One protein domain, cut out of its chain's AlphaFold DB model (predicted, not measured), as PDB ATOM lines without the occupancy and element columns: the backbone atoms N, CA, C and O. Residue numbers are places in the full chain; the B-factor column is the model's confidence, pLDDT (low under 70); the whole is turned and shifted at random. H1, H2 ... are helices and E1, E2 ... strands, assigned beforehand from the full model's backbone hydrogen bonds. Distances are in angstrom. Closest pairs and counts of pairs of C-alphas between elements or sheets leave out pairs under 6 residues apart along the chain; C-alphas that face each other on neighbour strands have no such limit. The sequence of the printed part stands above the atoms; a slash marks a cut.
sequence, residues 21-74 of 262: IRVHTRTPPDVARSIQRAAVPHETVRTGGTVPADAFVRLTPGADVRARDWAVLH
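Overview. This is residues 21 to 74 of the 262 residues of an uncharacterized protein of Curtobacterium sp. Leaf261 (UniProt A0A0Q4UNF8). A small two-stranded hairpin, E1 and E2, is followed with no residue between by a short helix, H2, where the chain turns to a new direction, while a longer helix, H1, lies off to one side of the hairpin. A wide loop, residues 39 to 55, swings out past H2 and returns to E1, and residues 21 to 22 pair briefly beside E2. The 54 printed residues hold H1, E1, E2 and H2 in that order, with an antiparallel sheet E1 - E2; the class is mixed, helices and strands, with under half of the residues in named elements. The whole is only just compact, close to loose, with a radius of gyration of the C-alphas of 11.6 A, and elongated, spanning 35 by 20 by 17 A.

Arrangement. E1, residues 56 to 60, and E2, residues 63 to 66, form a hairpin with a tight link, antiparallel at 153 degrees between their directions. N 57 and O 65 are 2.8 A apart and N 65 and O 57 are 2.9 A apart, both within hydrogen-bond range. Residues 21 to 22 pair antiparallel with residues 63 to 64 of E2. H2, residues 67 to 72, follows E2 with no residue between; the closest C-alphas of E1 and H2, those of Phe 56 and Ala 67, are 4.7 A apart. H1, residues 29 to 38, is apart from H2 and only just apart from E2, the closest C-alphas being 8.2 A away. In H1 and H2 every O i to N i+4 pair is within hydrogen-bond range.

Along the chain. H1 runs 14.2 A from C-alpha 29 at (26.226, -35.983, -17.693). E1 measures 11.8 A from C-alpha 56 at (34.387, -30.448, -8.927), and E2 10.5 A. H2 measures 8.9 A and ends with C-alpha 72 at (42.414, -27.136, 1.254).

Size, cuts and confidence. The two C-alphas farthest apart, those of Arg 26 and Gly 48, are 35.5 A apart. The link from H1 to E1 is long, with 17 residues, and the printed part has no cut. The mean pLDDT of the printed part is 76.5, and residues 40 to 53 are under 70.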
ATOM      1  N   ILE A  21      34.274 -39.010  -5.330       87.38
ATOM      2  CA  ILE A  21      32.981 -39.294  -5.941       87.38
ATOM      3  C   ILE A  21      33.239 -40.086  -7.215       87.38
ATOM      4  O   ILE A  21      33.768 -39.560  -8.200       87.38
ATOM      5  N   ARG A  22      32.864 -41.364  -7.194       86.62
ATOM      6  CA  ARG A  22      32.976 -42.248  -8.353       86.62
ATOM      7  C   ARG A  22      31.672 -42.242  -9.138       86.62
ATOM      8  O   ARG A  22      30.610 -42.557  -8.612       86.62
ATOM      9  N   VAL A  23      31.770 -41.921 -10.420       82.81
ATOM     10  CA  VAL A  23      30.654 -41.971 -11.363       82.81
ATOM     11  C   VAL A  23      31.090 -42.788 -12.565       82.81
ATOM     12  O   VAL A  23      32.155 -42.556 -13.131       82.81
ATOM     13  N   HIS A  24      30.273 -43.753 -12.980       78.50
ATOM     14  CA  HIS A  24      30.598 -44.560 -14.148       78.50
ATOM     15  C   HIS A  24      30.764 -43.666 -15.390       78.50
ATOM     16  O   HIS A  24      29.994 -42.739 -15.623       78.50
ATOM     17  N   THR A  25      31.769 -43.937 -16.221       77.06
ATOM     18  CA  THR A  25      32.112 -43.062 -17.361       77.06
ATOM     19  C   THR A  25      31.028 -43.003 -18.437       77.06
ATOM     20  O   THR A  25      30.975 -42.040 -19.194       77.06
ATOM     21  N   ARG A  26      30.154 -44.017 -18.494       80.25
ATOM     22  CA  ARG A  26      28.964 -44.048 -19.367       80.25
ATOM     23  C   ARG A  26      27.720 -43.399 -18.749       80.25
ATOM     24  O   ARG A  26      26.692 -43.352 -19.414       80.25
ATOM     25  N   THR A  27      27.775 -42.956 -17.493       76.56
ATOM     26  CA  THR A  27      26.639 -42.277 -16.862       76.56
ATOM     27  C   THR A  27      26.364 -40.965 -17.601       76.56
ATOM     28  O   THR A  27      27.303 -40.187 -17.801       76.56
ATOM     29  N   PRO A  28      25.107 -40.695 -18.003       80.88
ATOM     30  CA  PRO A  28      24.736 -39.433 -18.630       80.88
ATOM     31  C   PRO A  28      25.189 -38.218 -17.797       80.88
ATOM     32  O   PRO A  28      25.159 -38.282 -16.563       80.88
ATOM     33  N   PRO A  29      25.636 -37.111 -18.421       78.31
ATOM     34  CA  PRO A  29      26.226 -35.983 -17.693       78.31
ATOM     35  C   PRO A  29      25.305 -35.342 -16.644       78.31
ATOM     36  O   PRO A  29      25.778 -34.856 -15.620       78.31
ATOM     37  N   ASP A  30      24.001 -35.325 -16.893       81.12
ATOM     38  CA  ASP A  30      22.962 -34.843 -15.982       81.12
ATOM     39  C   ASP A  30      22.828 -35.742 -14.744       81.12
ATOM     40  O   ASP A  30      22.835 -35.242 -13.616       81.12
ATOM     41  N   VAL A  31      22.827 -37.064 -14.935       80.94
ATOM     42  CA  VAL A  31      22.820 -38.048 -13.843       80.94
ATOM     43  C   VAL A  31      24.124 -37.981 -13.046       80.94
ATOM     44  O   VAL A  31      24.097 -37.975 -11.817       80.94
ATOM     45  N   ALA A  32      25.268 -37.847 -13.724       77.62
ATOM     46  CA  ALA A  32      26.570 -37.678 -13.084       77.62
ATOM     47  C   ALA A  32      26.602 -36.440 -12.174       77.62
ATOM     48  O   ALA A  32      27.030 -36.530 -11.025       77.62
ATOM     49  N   ARG A  33      26.084 -35.303 -12.658       78.00
ATOM     50  CA  ARG A  33      25.957 -34.069 -11.866       78.00
ATOM     51  C   ARG A  33      24.999 -34.229 -10.691       78.00
ATOM     52  O   ARG A  33      25.268 -33.690  -9.623       78.00
ATOM     53  N   SER A  34      23.900 -34.958 -10.875       79.44
ATOM     54  CA  SER A  34      22.958 -35.251  -9.792       79.44
ATOM     55  C   SER A  34      23.632 -36.049  -8.668       79.44
ATOM     56  O   SER A  34      23.578 -35.639  -7.510       79.44
ATOM     57  N   ILE A  35      24.375 -37.109  -9.013       79.06
ATOM     58  CA  ILE A  35      25.152 -37.917  -8.056       79.06
ATOM     59  C   ILE A  35      26.202 -37.058  -7.338       79.06
ATOM     60  O   ILE A  35      26.309 -37.087  -6.115       79.06
ATOM     61  N   GLN A  36      26.942 -36.240  -8.087       81.69
ATOM     62  CA  GLN A  36      27.947 -35.328  -7.539       81.69
ATOM     63  C   GLN A  36      27.352 -34.311  -6.546       81.69
ATOM     64  O   GLN A  36      27.956 -34.011  -5.513       81.69
ATOM     65  N   ARG A  37      26.153 -33.788  -6.831       75.25
ATOM     66  CA  ARG A  37      25.426 -32.894  -5.919       75.25
ATOM     67  C   ARG A  37      24.923 -33.618  -4.673       75.25
ATOM     68  O   ARG A  37      25.006 -33.047  -3.590       75.25
ATOM     69  N   ALA A  38      24.448 -34.853  -4.824       76.56
ATOM     70  CA  ALA A  38      23.924 -35.668  -3.731       76.56
ATOM     71  C   ALA A  38      25.002 -36.145  -2.740       76.56
ATOM     72  O   ALA A  38      24.668 -36.462  -1.600       76.56
ATOM     73  N   ALA A  39      26.280 -36.169  -3.142       74.50
ATOM     74  CA  ALA A  39      27.394 -36.500  -2.252       74.50
ATOM     75  C   ALA A  39      27.390 -35.606  -0.993       74.50
ATOM     76  O   ALA A  39      27.235 -34.380  -1.069       74.50
ATOM     77  N   VAL A  40      27.532 -36.191   0.193       61.88
ATOM     78  CA  VAL A  40      27.329 -35.461   1.455       61.88
ATOM     79  C   VAL A  40      28.501 -34.499   1.699       61.88
ATOM     80  O   VAL A  40      29.656 -34.840   1.457       61.88
ATOM     81  N   PRO A  41      28.265 -33.242   2.116       59.12
ATOM     82  CA  PRO A  41      29.343 -32.367   2.567       59.12
ATOM     83  C   PRO A  41      30.094 -32.981   3.751       59.12
ATOM     84  O   PRO A  41      29.490 -33.223   4.792       59.12
ATOM     85  N   HIS A  42      31.408 -33.167   3.630       55.75
ATOM     86  CA  HIS A  42      32.244 -33.326   4.816       55.75
ATOM     87  C   HIS A  42      32.328 -31.998   5.580       55.75
ATOM     88  O   HIS A  42      32.168 -30.919   4.997       55.75
ATOM     89  N   GLU A  43      32.521 -32.098   6.901       50.69
ATOM     90  CA  GLU A  43      32.602 -30.971   7.832       50.69
ATOM     91  C   GLU A  43      33.500 -29.866   7.261       50.69
ATOM     92  O   GLU A  43      34.665 -30.069   6.916       50.69
ATOM     93  N   THR A  44      32.900 -28.697   7.050       47.44
ATOM     94  CA  THR A  44      33.448 -27.679   6.160       47.44
ATOM     95  C   THR A  44      34.552 -26.913   6.879       47.44
ATOM     96  O   THR A  44      34.286 -26.106   7.770       47.44
ATOM     97  N   VAL A  45      35.805 -27.098   6.465       51.53
ATOM     98  CA  VAL A  45      36.869 -26.151   6.815       51.53
ATOM     99  C   VAL A  45      36.566 -24.845   6.078       51.53
ATOM    100  O   VAL A  45      36.496 -24.831   4.849       51.53
ATOM    101  N   ARG A  46      36.355 -23.750   6.823       45.56
ATOM    102  CA  ARG A  46      36.091 -22.414   6.259       45.56
ATOM    103  C   ARG A  46      37.185 -22.046   5.254       45.56
ATOM    104  O   ARG A  46      38.307 -21.723   5.631       45.56
ATOM    105  N   THR A  47      36.844 -22.097   3.973       49.03
ATOM    106  CA  THR A  47      37.716 -21.691   2.873       49.03
ATOM    107  C   THR A  47      37.589 -20.176   2.711       49.03
ATOM    108  O   THR A  47      36.492 -19.670   2.503       49.03
ATOM    109  N   GLY A  48      38.692 -19.431   2.813       47.34
ATOM    110  CA  GLY A  48      38.717 -17.968   2.637       47.34
ATOM    111  C   GLY A  48      38.597 -17.493   1.180       47.34
ATOM    112  O   GLY A  48      38.957 -16.360   0.885       47.34
ATOM    113  N   GLY A  49      38.143 -18.355   0.266       53.03
ATOM    114  CA  GLY A  49      38.022 -18.067  -1.160       53.03
ATOM    115  C   GLY A  49      36.706 -18.596  -1.728       53.03
ATOM    116  O   GLY A  49      36.254 -19.679  -1.361       53.03
ATOM    117  N   THR A  50      36.101 -17.818  -2.623       55.72
ATOM    118  CA  THR A  50      34.792 -18.061  -3.244       55.72
ATOM    119  C   THR A  50      34.862 -19.187  -4.284       55.72
ATOM    120  O   THR A  50      34.754 -18.954  -5.484       55.72
ATOM    121  N   VAL A  51      35.086 -20.429  -3.849       62.25
ATOM    122  CA  VAL A  51      34.914 -21.603  -4.718       62.25
ATOM    123  C   VAL A  51      33.415 -21.919  -4.790       62.25
ATOM    124  O   VAL A  51      32.792 -22.057  -3.734       62.25
ATOM    125  N   PRO A  52      32.803 -22.038  -5.987       68.25
ATOM    126  CA  PRO A  52      31.400 -22.419  -6.104       68.25
ATOM    127  C   PRO A  52      31.136 -23.745  -5.383       68.25
ATOM    128  O   PRO A  52      31.901 -24.698  -5.546       68.25
ATOM    129  N   ALA A  53      30.049 -23.825  -4.611       64.62
ATOM    130  CA  ALA A  53      29.703 -25.018  -3.830       64.62
ATOM    131  C   ALA A  53      29.551 -26.293  -4.691       64.62
ATOM    132  O   ALA A  53      29.818 -27.392  -4.210       64.62
ATOM    133  N   ASP A  54      29.203 -26.115  -5.970       72.44
ATOM    134  CA  ASP A  54      28.962 -27.167  -6.965       72.44
ATOM    135  C   ASP A  54      30.177 -27.456  -7.872       72.44
ATOM    136  O   ASP A  54      30.057 -28.184  -8.859       72.44
ATOM    137  N   ALA A  55      31.348 -26.868  -7.610       85.94
ATOM    138  CA  ALA A  55      32.530 -27.110  -8.435       85.94
ATOM    139  C   ALA A  55      33.227 -28.431  -8.058       85.94
ATOM    140  O   ALA A  55      33.439 -28.730  -6.880       85.94
ATOM    141  N   PHE A  56      33.657 -29.187  -9.074       87.50
ATOM    142  CA  PHE A  56      34.387 -30.448  -8.927       87.50
ATOM    143  C   PHE A  56      35.714 -30.409  -9.688       87.50
ATOM    144  O   PHE A  56      35.815 -29.829 -10.770       87.50
ATOM    145  N   VAL A  57      36.727 -31.052  -9.119       90.69
ATOM    146  CA  VAL A  57      38.030 -31.298  -9.732       90.69
ATOM    147  C   VAL A  57      38.074 -32.753 -10.166       90.69
ATOM    148  O   VAL A  57      37.914 -33.664  -9.356       90.69
ATOM    149  N   ARG A  58      38.314 -32.972 -11.457       91.00
ATOM    150  CA  ARG A  58      38.453 -34.316 -12.011       91.00
ATOM    151  C   ARG A  58      39.826 -34.892 -11.707       91.00
ATOM    152  O   ARG A  58      40.834 -34.289 -12.070       91.00
ATOM    153  N   LEU A  59      39.858 -36.077 -11.100       91.56
ATOM    154  CA  LEU A  59      41.094 -36.814 -10.814       91.56
ATOM    155  C   LEU A  59      41.429 -37.785 -11.950       91.56
ATOM    156  O   LEU A  59      42.555 -37.827 -12.434       91.56
ATOM    157  N   THR A  60      40.430 -38.543 -12.400       88.81
ATOM    158  CA  THR A  60      40.512 -39.469 -13.537       88.81
ATOM    159  C   THR A  60      39.122 -39.590 -14.179       88.81
ATOM    160  O   THR A  60      38.146 -39.143 -13.571       88.81
ATOM    161  N   PRO A  61      38.957 -40.129 -15.403       85.94
ATOM    162  CA  PRO A  61      37.623 -40.375 -15.941       85.94
ATOM    163  C   PRO A  61      36.778 -41.207 -14.971       85.94
ATOM    164  O   PRO A  61      37.135 -42.330 -14.633       85.94
ATOM    165  N   GLY A  62      35.663 -40.630 -14.521       86.56
ATOM    166  CA  GLY A  62      34.754 -41.270 -13.574       86.56
ATOM    167  C   GLY A  62      35.139 -41.153 -12.096       86.56
ATOM    168  O   GLY A  62      34.496 -41.789 -11.268       86.56
ATOM    169  N   ALA A  63      36.142 -40.344 -11.740       90.50
ATOM    170  CA  ALA A  63      36.399 -39.978 -10.350       90.50
ATOM    171  C   ALA A  63      36.664 -38.477 -10.219       90.50
ATOM    172  O   ALA A  63      37.602 -37.929 -10.811       90.50
ATOM    173  N   ASP A  64      35.845 -37.830  -9.403       90.31
ATOM    174  CA  ASP A  64      35.885 -36.399  -9.152       90.31
ATOM    175  C   ASP A  64      35.936 -36.142  -7.633       90.31
ATOM    176  O   ASP A  64      35.488 -36.955  -6.826       90.31
ATOM    177  N   VAL A  65      36.492 -35.005  -7.230       90.62
ATOM    178  CA  VAL A  65      36.504 -34.526  -5.840       90.62
ATOM    179  C   VAL A  65      35.954 -33.110  -5.808       90.62
ATOM    180  O   VAL A  65      36.087 -32.362  -6.776       90.62
ATOM    181  N   ARG A  66      35.321 -32.700  -4.712       87.25
ATOM    182  CA  ARG A  66      34.819 -31.326  -4.585       87.25
ATOM    183  C   ARG A  66      35.964 -30.321  -4.615       87.25
ATOM    184  O   ARG A  66      36.981 -30.498  -3.951       87.25
ATOM    185  N   ALA A  67      35.776 -29.229  -5.350       89.38
ATOM    186  CA  ALA A  67      36.813 -28.221  -5.540       89.38
ATOM    187  C   ALA A  67      37.207 -27.524  -4.230       89.38
ATOM    188  O   ALA A  67      38.383 -27.231  -4.029       89.38
ATOM    189  N   ARG A  68      36.252 -27.304  -3.314       84.94
ATOM    190  CA  ARG A  68      36.531 -26.729  -1.986       84.94
ATOM    191  C   ARG A  68      37.405 -27.646  -1.123       84.94
ATOM    192  O   ARG A  68      38.344 -27.165  -0.497       84.94
ATOM    193  N   ASP A  69      37.141 -28.954  -1.158       87.19
ATOM    194  CA  ASP A  69      37.889 -29.947  -0.386       87.19
ATOM    195  C   ASP A  69      39.293 -30.068  -0.989       87.19
ATOM    196  O   ASP A  69      40.294 -29.945  -0.292       87.19
ATOM    197  N   TRP A  70      39.381 -30.152  -2.320       90.12
ATOM    198  CA  TRP A  70      40.646 -30.150  -3.051       90.12
ATOM    199  C   TRP A  70      41.522 -28.927  -2.756       90.12
ATOM    200  O   TRP A  70      42.738 -29.056  -2.577       90.12
ATOM    201  N   ALA A  71      40.919 -27.736  -2.693       88.88
ATOM    202  CA  ALA A  71      41.631 -26.481  -2.472       88.88
ATOM    203  C   ALA A  71      42.358 -26.447  -1.120       88.88
ATOM    204  O   ALA A  71      43.448 -25.882  -1.045       88.88
ATOM    205  N   VAL A  72      41.810 -27.097  -0.088       87.69
ATOM    206  CA  VAL A  72      42.414 -27.136   1.254       87.69
ATOM    207  C   VAL A  72      43.365 -28.315   1.471       87.69
ATOM    208  O   VAL A  72      44.091 -28.323   2.464       87.69
ATOM    209  N   LEU A  73      43.404 -29.297   0.560       88.94
ATOM    210  CA  LEU A  73      44.314 -30.436   0.683       88.94
ATOM    211  C   LEU A  73      45.779 -30.029   0.532       88.94
ATOM    212  O   LEU A  73      46.155 -29.300  -0.393       88.94
ATOM    213  N   HIS A  74      46.619 -30.604   1.395       90.00
ATOM    214  CA  HIS A  74      48.065 -30.577   1.229       90.00
ATOM    215  C   HIS A  74      48.455 -31.274  -0.093       90.00
ATOM    216  O   HIS A  74      47.808 -32.259  -0.467       90.00
TER     217      HIS A  74